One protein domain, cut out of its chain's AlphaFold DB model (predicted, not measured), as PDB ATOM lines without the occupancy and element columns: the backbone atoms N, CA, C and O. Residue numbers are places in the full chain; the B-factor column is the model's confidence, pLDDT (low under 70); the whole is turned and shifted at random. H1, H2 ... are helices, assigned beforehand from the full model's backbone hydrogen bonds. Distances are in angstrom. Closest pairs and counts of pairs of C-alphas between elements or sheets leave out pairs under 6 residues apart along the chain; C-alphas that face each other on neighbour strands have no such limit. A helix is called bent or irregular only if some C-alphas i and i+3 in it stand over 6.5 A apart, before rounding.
ATOM      1  N   PHE A   4     402.359 414.708 300.115       77.06
ATOM      2  CA  PHE A   4     401.267 415.198 300.958       77.06
ATOM      3  C   PHE A   4     401.746 415.756 302.306       77.06
ATOM      4  O   PHE A   4     401.338 416.841 302.715       77.06
ATOM      5  N   LEU A   5     402.665 415.057 302.984       77.88
ATOM      6  CA  LEU A   5     403.229 415.546 304.246       77.88
ATOM      7  C   LEU A   5     404.067 416.810 304.037       77.88
ATOM      8  O   LEU A   5     404.020 417.709 304.875       77.88
ATOM      9  N   PHE A   6     404.796 416.910 302.921       79.88
ATOM     10  CA  PHE A   6     405.513 418.132 302.562       79.88
ATOM     11  C   PHE A   6     404.552 419.304 302.358       79.88
ATOM     12  O   PHE A   6     404.768 420.369 302.923       79.88
ATOM     13  N   PHE A   7     403.465 419.112 301.610       75.31
ATOM     14  CA  PHE A   7     402.483 420.170 301.370       75.31
ATOM     15  C   PHE A   7     401.883 420.726 302.672       75.31
ATOM     16  O   PHE A   7     401.743 421.942 302.819       75.31
ATOM     17  N   LEU A   8     401.588 419.853 303.641       76.00
ATOM     18  CA  LEU A   8     401.036 420.256 304.936       76.00
ATOM     19  C   LEU A   8     402.065 420.937 305.847       76.00
ATOM     20  O   LEU A   8     401.726 421.879 306.558       76.00
ATOM     21  N   THR A   9     403.315 420.473 305.839       76.94
ATOM     22  CA  THR A   9     404.306 420.864 306.859       76.94
ATOM     23  C   THR A   9     405.426 421.770 306.343       76.94
ATOM     24  O   THR A   9     406.151 422.338 307.148       76.94
ATOM     25  N   GLY A  10     405.590 421.919 305.023       69.94
ATOM     26  CA  GLY A  10     406.776 422.519 304.382       69.94
ATOM     27  C   GLY A  10     408.040 421.659 304.465       69.94
ATOM     28  O   GLY A  10     409.100 422.047 303.974       69.94
ATOM     29  N   GLY A  11     407.930 420.479 305.084       66.94
ATOM     30  CA  GLY A  11     409.059 419.656 305.489       66.94
ATOM     31  C   GLY A  11     409.786 420.199 306.723       66.94
ATOM     32  O   GLY A  11     409.707 421.373 307.070       66.94
ATOM     33  N   ILE A  12     410.525 419.319 307.397       64.00
ATOM     34  CA  ILE A  12     411.390 419.663 308.529       64.00
ATOM     35  C   ILE A  12     412.816 419.578 307.986       64.00
ATOM     36  O   ILE A  12     413.315 418.481 307.738       64.00
ATOM     37  N   ASN A  24     416.119 439.749 295.237       93.06
ATOM     38  CA  ASN A  24     415.459 440.999 294.868       93.06
ATOM     39  C   ASN A  24     413.931 440.894 294.695       93.06
ATOM     40  O   ASN A  24     413.271 441.932 294.674       93.06
ATOM     41  N   TRP A  25     413.365 439.695 294.532       92.94
ATOM     42  CA  TRP A  25     411.913 439.488 294.369       92.94
ATOM     43  C   TRP A  25     411.365 438.240 295.075       92.94
ATOM     44  O   TRP A  25     410.156 438.131 295.260       92.94
ATOM     45  N   LEU A  26     412.219 437.315 295.513       92.19
ATOM     46  CA  LEU A  26     411.840 436.124 296.262       92.19
ATOM     47  C   LEU A  26     412.364 436.213 297.698       92.19
ATOM     48  O   LEU A  26     413.552 436.439 297.915       92.19
ATOM     49  N   SER A  27     411.492 435.975 298.677       91.62
ATOM     50  CA  SER A  27     411.902 435.912 300.085       91.62
ATOM     51  C   SER A  27     412.803 434.704 300.365       91.62
ATOM     52  O   SER A  27     412.616 433.642 299.769       91.62
ATOM     53  N   ASP A  28     413.713 434.820 301.335       90.31
ATOM     54  CA  ASP A  28     414.567 433.694 301.748       90.31
ATOM     55  C   ASP A  28     413.745 432.506 302.262       90.31
ATOM     56  O   ASP A  28     414.057 431.355 301.981       90.31
ATOM     57  N   LYS A  29     412.601 432.774 302.901       88.62
ATOM     58  CA  LYS A  29     411.658 431.728 303.314       88.62
ATOM     59  C   LYS A  29     411.119 430.930 302.121       88.62
ATOM     60  O   LYS A  29     411.031 429.707 302.190       88.62
ATOM     61  N   SER A  30     410.740 431.607 301.038       90.81
ATOM     62  CA  SER A  30     410.294 430.959 299.798       90.81
ATOM     63  C   SER A  30     411.428 430.185 299.130       90.81
ATOM     64  O   SER A  30     411.217 429.074 298.649       90.81
ATOM     65  N   TRP A  31     412.641 430.737 299.143       92.44
ATOM     66  CA  TRP A  31     413.825 430.052 298.636       92.44
ATOM     67  C   TRP A  31     414.134 428.760 299.406       92.44
ATOM     68  O   TRP A  31     414.416 427.723 298.803       92.44
ATOM     69  N   ASP A  32     413.995 428.787 300.728       90.19
ATOM     70  CA  ASP A  32     414.146 427.607 301.574       90.19
ATOM     71  C   ASP A  32     413.115 426.527 301.247       90.19
ATOM     72  O   ASP A  32     413.452 425.346 301.169       90.19
ATOM     73  N   GLU A  33     411.861 426.921 301.013       90.06
ATOM     74  CA  GLU A  33     410.810 426.003 300.572       90.06
ATOM     75  C   GLU A  33     411.138 425.382 299.206       90.06
ATOM     76  O   GLU A  33     410.962 424.179 299.044       90.06
ATOM     77  N   ILE A  34     411.675 426.152 298.250       92.31
ATOM     78  CA  ILE A  34     412.133 425.644 296.941       92.31
ATOM     79  C   ILE A  34     413.266 424.625 297.112       92.31
ATOM     80  O   ILE A  34     413.254 423.558 296.492       92.31
ATOM     81  N   CYS A  35     414.237 424.925 297.976       90.56
ATOM     82  CA  CYS A  35     415.348 424.019 298.252       90.56
ATOM     83  C   CYS A  35     414.863 422.714 298.891       90.56
ATOM     84  O   CYS A  35     415.325 421.636 298.508       90.56
ATOM     85  N   ARG A  36     413.898 422.787 299.818       88.19
ATOM     86  CA  ARG A  36     413.278 421.593 300.402       88.19
ATOM     87  C   ARG A  36     412.411 420.843 299.389       88.19
ATOM     88  O   ARG A  36     412.472 419.616 299.366       88.19
ATOM     89  N   LEU A  37     411.662 421.535 298.529       89.94
ATOM     90  CA  LEU A  37     410.852 420.919 297.474       89.94
ATOM     91  C   LEU A  37     411.732 420.065 296.558       89.94
ATOM     92  O   LEU A  37     411.419 418.904 296.316       89.94
ATOM     93  N   SER A  38     412.890 420.596 296.158       90.44
ATOM     94  CA  SER A  38     413.861 419.899 295.309       90.44
ATOM     95  C   SER A  38     414.488 418.651 295.951       90.44
ATOM     96  O   SER A  38     415.169 417.901 295.259       90.44
ATOM     97  N   SER A  39     414.289 418.410 297.255       86.94
ATOM     98  CA  SER A  39     414.721 417.170 297.924       86.94
ATOM     99  C   SER A  39     413.753 415.997 297.717       86.94
ATOM    100  O   SER A  39     414.082 414.846 298.017       86.94
ATOM    101  N   LEU A  40     412.544 416.269 297.218       87.38
ATOM    102  CA  LEU A  40     411.581 415.241 296.849       87.38
ATOM    103  C   LEU A  40     411.966 414.642 295.495       87.38
ATOM    104  O   LEU A  40     412.252 415.367 294.550       87.38
ATOM    105  N   LYS A  41     411.883 413.311 295.371       87.06
ATOM    106  CA  LYS A  41     412.237 412.596 294.130       87.06
ATOM    107  C   LYS A  41     411.490 413.111 292.894       87.06
ATOM    108  O   LYS A  41     412.053 413.124 291.811       87.06
ATOM    109  N   SER A  42     410.238 413.536 293.058       87.19
ATOM    110  CA  SER A  42     409.404 414.060 291.967       87.19
ATOM    111  C   SER A  42     409.806 415.460 291.491       87.19
ATOM    112  O   SER A  42     409.317 415.914 290.465       87.19
ATOM    113  N   PHE A  43     410.666 416.144 292.246       90.31
ATOM    114  CA  PHE A  43     411.147 417.500 291.985       90.31
ATOM    115  C   PHE A  43     412.676 417.537 291.880       90.31
ATOM    116  O   PHE A  43     413.300 418.572 292.120       90.31
ATOM    117  N   ASP A  44     413.292 416.405 291.538       90.25
ATOM    118  CA  ASP A  44     414.731 416.349 291.320       90.25
ATOM    119  C   ASP A  44     415.137 417.340 290.216       90.25
ATOM    120  O   ASP A  44     414.469 417.470 289.189       90.25
ATOM    121  N   GLY A  45     416.189 418.117 290.470       91.25
ATOM    122  CA  GLY A  45     416.620 419.207 289.591       91.25
ATOM    123  C   GLY A  45     415.753 420.480 289.607       91.25
ATOM    124  O   GLY A  45     416.094 421.437 288.910       91.25
ATOM    125  N   PHE A  46     414.677 420.563 290.406       94.06
ATOM    126  CA  PHE A  46     413.807 421.751 290.451       94.06
ATOM    127  C   PHE A  46     414.557 423.022 290.854       94.06
ATOM    128  O   PHE A  46     414.448 424.050 290.186       94.06
ATOM    129  N   ARG A  47     415.358 422.960 291.923       93.88
ATOM    130  CA  ARG A  47     416.141 424.112 292.402       93.88
ATOM    131  C   ARG A  47     417.127 424.610 291.346       93.88
ATOM    132  O   ARG A  47     417.283 425.818 291.158       93.88
ATOM    133  N   ASP A  48     417.805 423.690 290.674       94.19
ATOM    134  CA  ASP A  48     418.825 424.033 289.683       94.19
ATOM    135  C   ASP A  48     418.161 424.638 288.434       94.19
ATOM    136  O   ASP A  48     418.624 425.652 287.904       94.19
ATOM    137  N   HIS A  49     416.999 424.109 288.040       95.38
ATOM    138  CA  HIS A  49     416.159 424.696 287.000       95.38
ATOM    139  C   HIS A  49     415.671 426.106 287.369       95.38
ATOM    140  O   HIS A  49     415.753 427.028 286.559       95.38
ATOM    141  N   PHE A  50     415.212 426.299 288.609       95.00
ATOM    142  CA  PHE A  50     414.804 427.606 289.119       95.00
ATOM    143  C   PHE A  50     415.933 428.635 289.030       95.00
ATOM    144  O   PHE A  50     415.744 429.734 288.512       95.00
ATOM    145  N   SER A  51     417.127 428.241 289.473       93.56
ATOM    146  CA  SER A  51     418.307 429.110 289.523       93.56
ATOM    147  C   SER A  51     418.823 429.499 288.135       93.56
ATOM    148  O   SER A  51     419.416 430.561 287.975       93.56
ATOM    149  N   THR A  52     418.598 428.653 287.126       95.12
ATOM    150  CA  THR A  52     419.036 428.883 285.738       95.12
ATOM    151  C   THR A  52     418.000 429.626 284.890       95.12
ATOM    152  O   THR A  52     418.383 430.314 283.948       95.12
ATOM    153  N   HIS A  53     416.713 429.564 285.251       95.12
ATOM    154  CA  HIS A  53     415.602 430.155 284.488       95.12
ATOM    155  C   HIS A  53     414.876 431.277 285.249       95.12
ATOM    156  O   HIS A  53     413.665 431.462 285.111       95.12
ATOM    157  N   LEU A  54     415.602 432.049 286.067       94.31
ATOM    158  CA  LEU A  54     415.031 433.125 286.893       94.31
ATOM    159  C   LEU A  54     414.095 434.090 286.138       94.31
ATOM    160  O   LEU A  54     413.087 434.472 286.729       94.31
ATOM    161  N   PRO A  55     414.354 434.499 284.875       93.81
ATOM    162  CA  PRO A  55     413.437 435.383 284.154       93.81
ATOM    163  C   PRO A  55     412.043 434.780 283.946       93.81
ATOM    164  O   PRO A  55     411.050 435.495 284.077       93.81
ATOM    165  N   ASP A  56     411.953 433.481 283.665       93.31
ATOM    166  CA  ASP A  56     410.675 432.797 283.446       93.31
ATOM    167  C   ASP A  56     409.935 432.581 284.767       93.31
ATOM    168  O   ASP A  56     408.737 432.843 284.868       93.31
ATOM    169  N   TRP A  57     410.667 432.220 285.822       93.81
ATOM    170  CA  TRP A  57     410.110 432.131 287.171       93.81
ATOM    171  C   TRP A  57     409.655 433.480 287.715       93.81
ATOM    172  O   TRP A  57     408.649 433.546 288.417       93.81
ATOM    173  N   LYS A  58     410.341 434.565 287.348       92.25
ATOM    174  CA  LYS A  58     409.915 435.921 287.682       92.25
ATOM    175  C   LYS A  58     408.625 436.299 286.955       92.25
ATOM    176  O   LYS A  58     407.730 436.845 287.584       92.25
ATOM    177  N   ARG A  59     408.481 435.963 285.667       90.75
ATOM    178  CA  ARG A  59     407.213 436.160 284.932       90.75
ATOM    179  C   ARG A  59     406.057 435.410 285.592       90.75
ATOM    180  O   ARG A  59     404.977 435.970 285.737       90.75
ATOM    181  N   TYR A  60     406.303 434.173 286.022       90.19
ATOM    182  CA  TYR A  60     405.329 433.393 286.780       90.19
ATOM    183  C   TYR A  60     405.005 434.046 288.135       90.19
ATOM    184  O   TYR A  60     403.838 434.192 288.488       90.19
ATOM    185  N   TYR A  61     406.026 434.504 288.866       89.00
ATOM    186  CA  TYR A  61     405.865 435.203 290.142       89.00
ATOM    187  C   TYR A  61     405.058 436.501 290.000       89.00
ATOM    188  O   TYR A  61     404.181 436.756 290.821       89.00
ATOM    189  N   ASP A  62     405.321 437.299 288.966       88.12
ATOM    190  CA  ASP A  62     404.662 438.586 288.717       88.12
ATOM    191  C   ASP A  62     403.228 438.429 288.169       88.12
ATOM    192  O   ASP A  62     402.468 439.401 288.122       88.12
ATOM    193  N   SER A  63     402.822 437.213 287.783       86.12
ATOM    194  CA  SER A  63     401.477 436.955 287.271       86.12
ATOM    195  C   SER A  63     400.394 437.205 288.328       86.12
ATOM    196  O   SER A  63     400.529 436.883 289.515       86.12
ATOM    197  N   LYS A  64     399.278 437.800 287.887       76.31
ATOM    198  CA  LYS A  64     398.096 438.042 288.728       76.31
ATOM    199  C   LYS A  64     397.307 436.758 288.979       76.31
ATOM    200  O   LYS A  64     396.796 436.580 290.094       76.31
ATOM    201  N   ASP A  65     397.312 435.881 287.979       75.50
ATOM    202  CA  ASP A  65     396.520 434.663 287.873       75.50
ATOM    203  C   ASP A  65     397.459 433.482 287.583       75.50
ATOM    204  O   ASP A  65     397.604 433.030 286.445       75.50
ATOM    205  N   PRO A  66     398.158 432.974 288.615       64.44
ATOM    206  CA  PRO A  66     399.127 431.895 288.440       64.44
ATOM    207  C   PRO A  66     398.476 430.560 288.050       64.44
ATOM    208  O   PRO A  66     399.175 429.667 287.595       64.44
ATOM    209  N   HIS A  67     397.151 430.429 288.184       64.38
ATOM    210  CA  HIS A  67     396.398 429.279 287.679       64.38
ATOM    211  C   HIS A  67     396.252 429.290 286.146       64.38
ATOM    212  O   HIS A  67     396.164 428.227 285.544       64.38
ATOM    213  N   GLU A  68     396.270 430.469 285.512       66.94
ATOM    214  CA  GLU A  68     396.249 430.614 284.045       66.94
ATOM    215  C   GLU A  68     397.658 430.691 283.447       66.94
ATOM    216  O   GLU A  68     397.841 430.609 282.233       66.94
ATOM    217  N   THR A  69     398.673 430.869 284.294       76.12
ATOM    218  CA  THR A  69     400.063 430.976 283.857       76.12
ATOM    219  C   THR A  69     400.730 429.612 283.980       76.12
ATOM    220  O   THR A  69     400.958 429.159 285.101       76.12
ATOM    221  N   PRO A  70     401.071 428.942 282.868       82.62
ATOM    222  CA  PRO A  70     401.754 427.661 282.949       82.62
ATOM    223  C   PRO A  70     403.113 427.827 283.637       82.62
ATOM    224  O   PRO A  70     403.791 428.851 283.491       82.62
ATOM    225  N   LEU A  71     403.516 426.803 284.385       88.44
ATOM    226  CA  LEU A  71     404.855 426.742 284.961       88.44
ATOM    227  C   LEU A  71     405.912 426.733 283.843       88.44
ATOM    228  O   LEU A  71     405.653 426.195 282.765       88.44
ATOM    229  N   PRO A  72     407.116 427.283 284.076       91.94
ATOM    230  CA  PRO A  72     408.211 427.172 283.121       91.94
ATOM    231  C   PRO A  72     408.500 425.707 282.765       91.94
ATOM    232  O   PRO A  72     408.665 424.867 283.656       91.94
ATOM    233  N   ALA A  73     408.583 425.402 281.468       89.25
ATOM    234  CA  ALA A  73     408.907 424.060 280.990       89.25
ATOM    235  C   ALA A  73     410.247 423.583 281.585       89.25
ATOM    236  O   ALA A  73     411.166 424.393 281.669       89.25
ATOM    237  N   PRO A  74     410.386 422.308 282.002       90.88
ATOM    238  CA  PRO A  74     409.470 421.177 281.775       90.88
ATOM    239  C   PRO A  74     408.382 420.990 282.852       90.88
ATOM    240  O   PRO A  74     407.688 419.971 282.857       90.88
ATOM    241  N   TRP A  75     408.247 421.928 283.794       90.38
ATOM    242  CA  TRP A  75     407.335 421.803 284.936       90.38
ATOM    243  C   TRP A  75     405.873 422.097 284.581       90.38
ATOM    244  O   TRP A  75     405.004 421.936 285.428       90.38
ATOM    245  N   ASP A  76     405.581 422.467 283.332       87.56
ATOM    246  CA  ASP A  76     404.228 422.654 282.797       87.56
ATOM    247  C   ASP A  76     403.409 421.353 282.742       87.56
ATOM    248  O   ASP A  76     402.184 421.399 282.680       87.56
ATOM    249  N   LYS A  77     404.073 420.189 282.785       85.12
ATOM    250  CA  LYS A  77     403.449 418.861 282.614       85.12
ATOM    251  C   LYS A  77     403.262 418.081 283.912       85.12
ATOM    252  O   LYS A  77     402.975 416.884 283.871       85.12
ATOM    253  N   ILE A  78     403.486 418.715 285.059       86.25
ATOM    254  CA  ILE A  78     403.268 418.073 286.356       86.25
ATOM    255  C   ILE A  78     401.780 418.068 286.704       86.25
ATOM    256  O   ILE A  78     401.007 418.878 286.199       86.25
ATOM    257  N   ASP A  79     401.362 417.141 287.565       86.69
ATOM    258  CA  ASP A  79     399.971 417.109 288.009       86.69
ATOM    259  C   ASP A  79     399.612 418.343 288.850       86.69
ATOM    260  O   ASP A  79     400.471 419.035 289.404       86.69
ATOM    261  N   VAL A  80     398.309 418.578 288.981       84.00
ATOM    262  CA  VAL A  80     397.740 419.733 289.683       84.00
ATOM    263  C   VAL A  80     398.248 419.851 291.123       84.00
ATOM    264  O   VAL A  80     398.528 420.956 291.587       84.00
ATOM    265  N   PHE A  81     398.414 418.736 291.841       84.81
ATOM    266  CA  PHE A  81     398.892 418.766 293.221       84.81
ATOM    267  C   PHE A  81     400.364 419.189 293.291       84.81
ATOM    268  O   PHE A  81     400.731 420.037 294.106       84.81
ATOM    269  N   ARG A  82     401.208 418.683 292.388       88.44
ATOM    270  CA  ARG A  82     402.606 419.124 292.274       88.44
ATOM    271  C   ARG A  82     402.721 420.589 291.846       88.44
ATOM    272  O   ARG A  82     403.549 421.312 292.401       88.44
ATOM    273  N   ALA A  83     401.864 421.057 290.940       87.69
ATOM    274  CA  ALA A  83     401.798 422.469 290.562       87.69
ATOM    275  C   ALA A  83     401.405 423.366 291.748       87.69
ATOM    276  O   ALA A  83     402.026 424.407 291.975       87.69
ATOM    277  N   LEU A  84     400.453 422.924 292.576       86.19
ATOM    278  CA  LEU A  84     400.085 423.603 293.821       86.19
ATOM    279  C   LEU A  84     401.244 423.682 294.823       86.19
ATOM    280  O   LEU A  84     401.410 424.708 295.484       86.19
ATOM    281  N   MET A  85     402.072 422.639 294.931       89.00
ATOM    282  CA  MET A  85     403.271 422.674 295.776       89.00
ATOM    283  C   MET A  85     404.268 423.733 295.290       89.00
ATOM    284  O   MET A  85     404.768 424.510 296.102       89.00
ATOM    285  N   VAL A  86     404.506 423.822 293.976       91.06
ATOM    286  CA  VAL A  86     405.376 424.852 293.381       91.06
ATOM    287  C   VAL A  86     404.824 426.254 293.637       91.06
ATOM    288  O   VAL A  86     405.557 427.143 294.083       91.06
ATOM    289  N   LEU A  87     403.519 426.448 293.424       88.75
ATOM    290  CA  LEU A  87     402.839 427.705 293.723       88.75
ATOM    291  C   LEU A  87     403.019 428.100 295.192       88.75
ATOM    292  O   LEU A  87     403.327 429.254 295.479       88.75
ATOM    293  N   ARG A  88     402.893 427.146 296.120       87.38
ATOM    294  CA  ARG A  88     403.080 427.381 297.556       87.38
ATOM    295  C   ARG A  88     404.481 427.863 297.904       87.38
ATOM    296  O   ARG A  88     404.617 428.736 298.757       87.38
ATOM    297  N   CYS A  89     405.506 427.328 297.248       89.44
ATOM    298  CA  CYS A  89     406.882 427.748 297.486       89.44
ATOM    299  C   CYS A  89     407.153 429.163 296.942       89.44
ATOM    300  O   CYS A  89     407.807 429.963 297.611       89.44
ATOM    301  N   ILE A  90     406.628 429.495 295.757       89.12
ATOM    302  CA  ILE A  90     406.972 430.729 295.027       89.12
ATOM    303  C   ILE A  90     406.034 431.904 295.364       89.12
ATOM    304  O   ILE A  90     406.499 433.017 295.592       89.12
ATOM    305  N   ARG A  91     404.720 431.664 295.423       84.69
ATOM    306  CA  ARG A  91     403.652 432.652 295.676       84.69
ATOM    307  C   ARG A  91     402.694 432.130 296.763       84.69
ATOM    308  O   ARG A  91     401.532 431.823 296.476       84.69
ATOM    309  N   PRO A  92     403.152 432.022 298.028       81.00
ATOM    310  CA  PRO A  92     402.336 431.490 299.124       81.00
ATOM    311  C   PRO A  92     401.026 432.267 299.345       81.00
ATOM    312  O   PRO A  92     400.043 431.695 299.809       81.00
ATOM    313  N   ASP A  93     400.983 433.548 298.976       81.00
ATOM    314  CA  ASP A  93     399.802 434.412 299.071       81.00
ATOM    315  C   ASP A  93     398.658 433.999 298.128       81.00
ATOM    316  O   ASP A  93     397.491 434.249 298.425       81.00
ATOM    317  N   LYS A  94     398.975 433.337 297.010       73.44
ATOM    318  CA  LYS A  94     397.994 432.904 296.002       73.44
ATOM    319  C   LYS A  94     397.486 431.483 296.210       73.44
ATOM    320  O   LYS A  94     396.535 431.082 295.539       73.44
ATOM    321  N   VAL A  95     398.065 430.738 297.151       72.12
ATOM    322  CA  VAL A  95     397.703 429.337 297.415       72.12
ATOM    323  C   VAL A  95     396.246 429.213 297.831       72.12
ATOM    324  O   VAL A  95     395.535 428.383 297.272       72.12
ATOM    325  N   SER A  96     395.776 430.047 298.762       66.25
ATOM    326  CA  SER A  96     394.387 430.006 299.233       66.25
ATOM    327  C   SER A  96     393.395 430.271 298.098       66.25
ATOM    328  O   SER A  96     392.402 429.561 297.970       66.25
ATOM    329  N   THR A  97     393.690 431.251 297.235       64.25
ATOM    330  CA  THR A  97     392.843 431.595 296.084       64.25
ATOM    331  C   THR A  97     392.824 430.476 295.043       64.25
ATOM    332  O   THR A  97     391.746 430.045 294.646       64.25
ATOM    333  N   CYS A  98     393.991 429.944 294.660       65.50
ATOM    334  CA  CYS A  98     394.067 428.863 293.674       65.50
ATOM    335  C   CYS A  98     393.474 427.549 294.196       65.50
ATOM    336  O   CYS A  98     392.816 426.842 293.441       65.50
ATOM    337  N   SER A  99     393.653 427.224 295.480       63.84
ATOM    338  CA  SER A  99     393.092 425.994 296.066       63.84
ATOM    339  C   SER A  99     391.561 426.006 296.044       63.84
ATOM    340  O   SER A  99     390.944 424.991 295.733       63.84
ATOM    341  N   LEU A 100     390.944 427.161 296.326       62.81
ATOM    342  CA  LEU A 100     389.494 427.340 296.220       62.81
ATOM    343  C   LEU A 100     389.015 427.265 294.765       62.81
ATOM    344  O   LEU A 100     388.025 426.598 294.487       62.81
ATOM    345  N   GLN A 101     389.719 427.911 293.832       65.12
ATOM    346  CA  GLN A 101     389.355 427.894 292.410       65.12
ATOM    347  C   GLN A 101     389.443 426.491 291.800       65.12
ATOM    348  O   GLN A 101     388.522 426.076 291.105       65.12
ATOM    349  N   LEU A 102     390.499 425.735 292.112       67.00
ATOM    350  CA  LEU A 102     390.636 424.346 291.667       67.00
ATOM    351  C   LEU A 102     389.550 423.454 292.269       67.00
ATOM    352  O   LEU A 102     389.005 422.613 291.563       67.00
ATOM    353  N   TYR A 103     389.182 423.659 293.540       64.19
ATOM    354  CA  TYR A 103     388.045 422.955 294.132       64.19
ATOM    355  C   TYR A 103     386.754 423.255 293.362       64.19
ATOM    356  O   TYR A 103     386.058 422.327 292.960       64.19
ATOM    357  N   HIS A 104     386.477 424.528 293.067       62.81
ATOM    358  CA  HIS A 104     385.316 424.907 292.264       62.81
ATOM    359  C   HIS A 104     385.314 424.232 290.885       62.81
ATOM    360  O   HIS A 104     384.321 423.585 290.561       62.81
ATOM    361  N   GLN A 105     386.432 424.254 290.154       61.59
ATOM    362  CA  GLN A 105     386.565 423.567 288.861       61.59
ATOM    363  C   GLN A 105     386.304 422.060 288.985       61.59
ATOM    364  O   GLN A 105     385.462 421.524 288.273       61.59
ATOM    365  N   THR A 106     386.913 421.386 289.968       61.62
ATOM    366  CA  THR A 106     386.677 419.946 290.188       61.62
ATOM    367  C   THR A 106     385.215 419.633 290.524       61.62
ATOM    368  O   THR A 106     384.680 418.640 290.040       61.62
ATOM    369  N   THR A 107     384.534 420.494 291.292       60.06
ATOM    370  CA  THR A 107     383.106 420.316 291.611       60.06
ATOM    371  C   THR A 107     382.172 420.639 290.444       60.06
ATOM    372  O   THR A 107     381.039 420.156 290.417       60.06
ATOM    373  N   GLU A 108     382.605 421.471 289.499       57.72
ATOM    374  CA  GLU A 108     381.860 421.792 288.279       57.72
ATOM    375  C   GLU A 108     382.020 420.684 287.231       57.72
ATOM    376  O   GLU A 108     381.021 420.271 286.642       57.72
ATOM    377  N   ASP A 109     383.221 420.117 287.084       56.88
ATOM    378  CA  ASP A 109     383.478 418.939 286.247       56.88
ATOM    379  C   ASP A 109     382.728 417.689 286.754       56.88
ATOM    380  O   ASP A 109     382.200 416.908 285.959       56.88
ATOM    381  N   GLU A 110     382.588 417.518 288.076       56.59
ATOM    382  CA  GLU A 110     381.835 416.398 288.665       56.59
ATOM    383  C   GLU A 110     380.317 416.502 288.399       56.59
ATOM    384  O   GLU A 110     379.634 415.489 288.236       56.59
ATOM    385  N   LYS A 111     379.775 417.721 288.256       53.72
ATOM    386  CA  LYS A 111     378.352 417.947 287.927       53.72
ATOM    387  C   LYS A 111     378.000 417.662 286.465       53.72
ATOM    388  O   LYS A 111     376.820 417.510 286.160       53.72
ATOM    389  N   ILE A 112     378.984 417.564 285.572       53.31
ATOM    390  CA  ILE A 112     378.765 417.260 284.148       53.31
ATOM    391  C   ILE A 112     378.640 415.742 283.902       53.31
ATOM    392  O   ILE A 112     378.148 415.332 282.852       53.31
TER     393      ILE A 112
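Overview. This is residues 4 to 12 and 24 to 112 of the 117 residues of an uncharacterized protein of Fasciola hepatica (UniProt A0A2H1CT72). A compact body of short helices is gathered round H5, and an arm sticks out from it, residues 103 to 112, of which 103 to 111 belong to the last and longest helix, H6. H2 packs on one side of H5 and H3 on H2, H6 folds back from H5 as a helical hairpin, and H1 and H4 each come near H5 at a single place. The printed part has 98 residues with six named helices, H1 to H6 in order along the chain, and no named strand; the class is all helix. The whole is compact, with a radius of gyration of the C-alphas of 13.5 A, and spans 42 by 28 by 23 A, the arm making the length.

Along the chain. H1, residues 4 to 9, begins at C-alpha 4 (401.267, 415.198, 300.958) and is 8.7 A long. After the cut come H2, residues 28 to 37, 14.0 A, H3, residues 46 to 52, 10.0 A, and H4, residues 54 to 62, 11.9 A. H5, residues 80 to 90, begins at C-alpha 80 (397.740, 419.733, 289.683) and is 15.3 A long. H6, residues 92 to 111, is 29.7 A long and ends at C-alpha 111 (378.352, 417.947, 287.927). H6 is irregular, but only just: C-alphas 93 and 96 are 7.0 A apart.

Arrangement. The centre of H5 is the nearest to the mean of the C-alphas, at 2.5 A. H5 and H2 touch at a shallow tilt of 31 degrees, opposite ways; their closest C-alphas, of Cys 89 and Ser 30, are 5.2 A apart. H5 and H6 touch at a shallow tilt of 16 degrees, opposite ways, H6 with residues 94 to 99 alone; the closest C-alphas, of Arg 88 and Val 95, are 5.7 A apart. H2 and H3 touch at a steep tilt of 53 degrees, with the C-alphas of Cys 35 and Arg 47 closest at 5.9 A. H1 and H5 are close but not clearly touching, the closest C-alphas being those of Phe 7 and Met 85 at 6.2 A. H4 and H5 are also close but not clearly touching, with Tyr 61 and Ile 90 closest at 6.7 A between C-alphas, and about perpendicular at 84 degrees. H3 and H6 are apart. In H1 to H5 every O i to N i+4 pair is within hydrogen-bond range; in H6 14 of 16 are.

Size, cuts and confidence. Without residues 103 to 112, which stand free, the body spans 28 by 27 by 25 A. Residues 13 to 23 are not printed, and C-alphas 12 and 24 are 25.7 A apart across the cut. The link from H4 to H5, residues 63 to 79, is long. The mean pLDDT of the printed part is 81.8; residues 10 to 12, 66 to 68 and 96 to 112 are under 70.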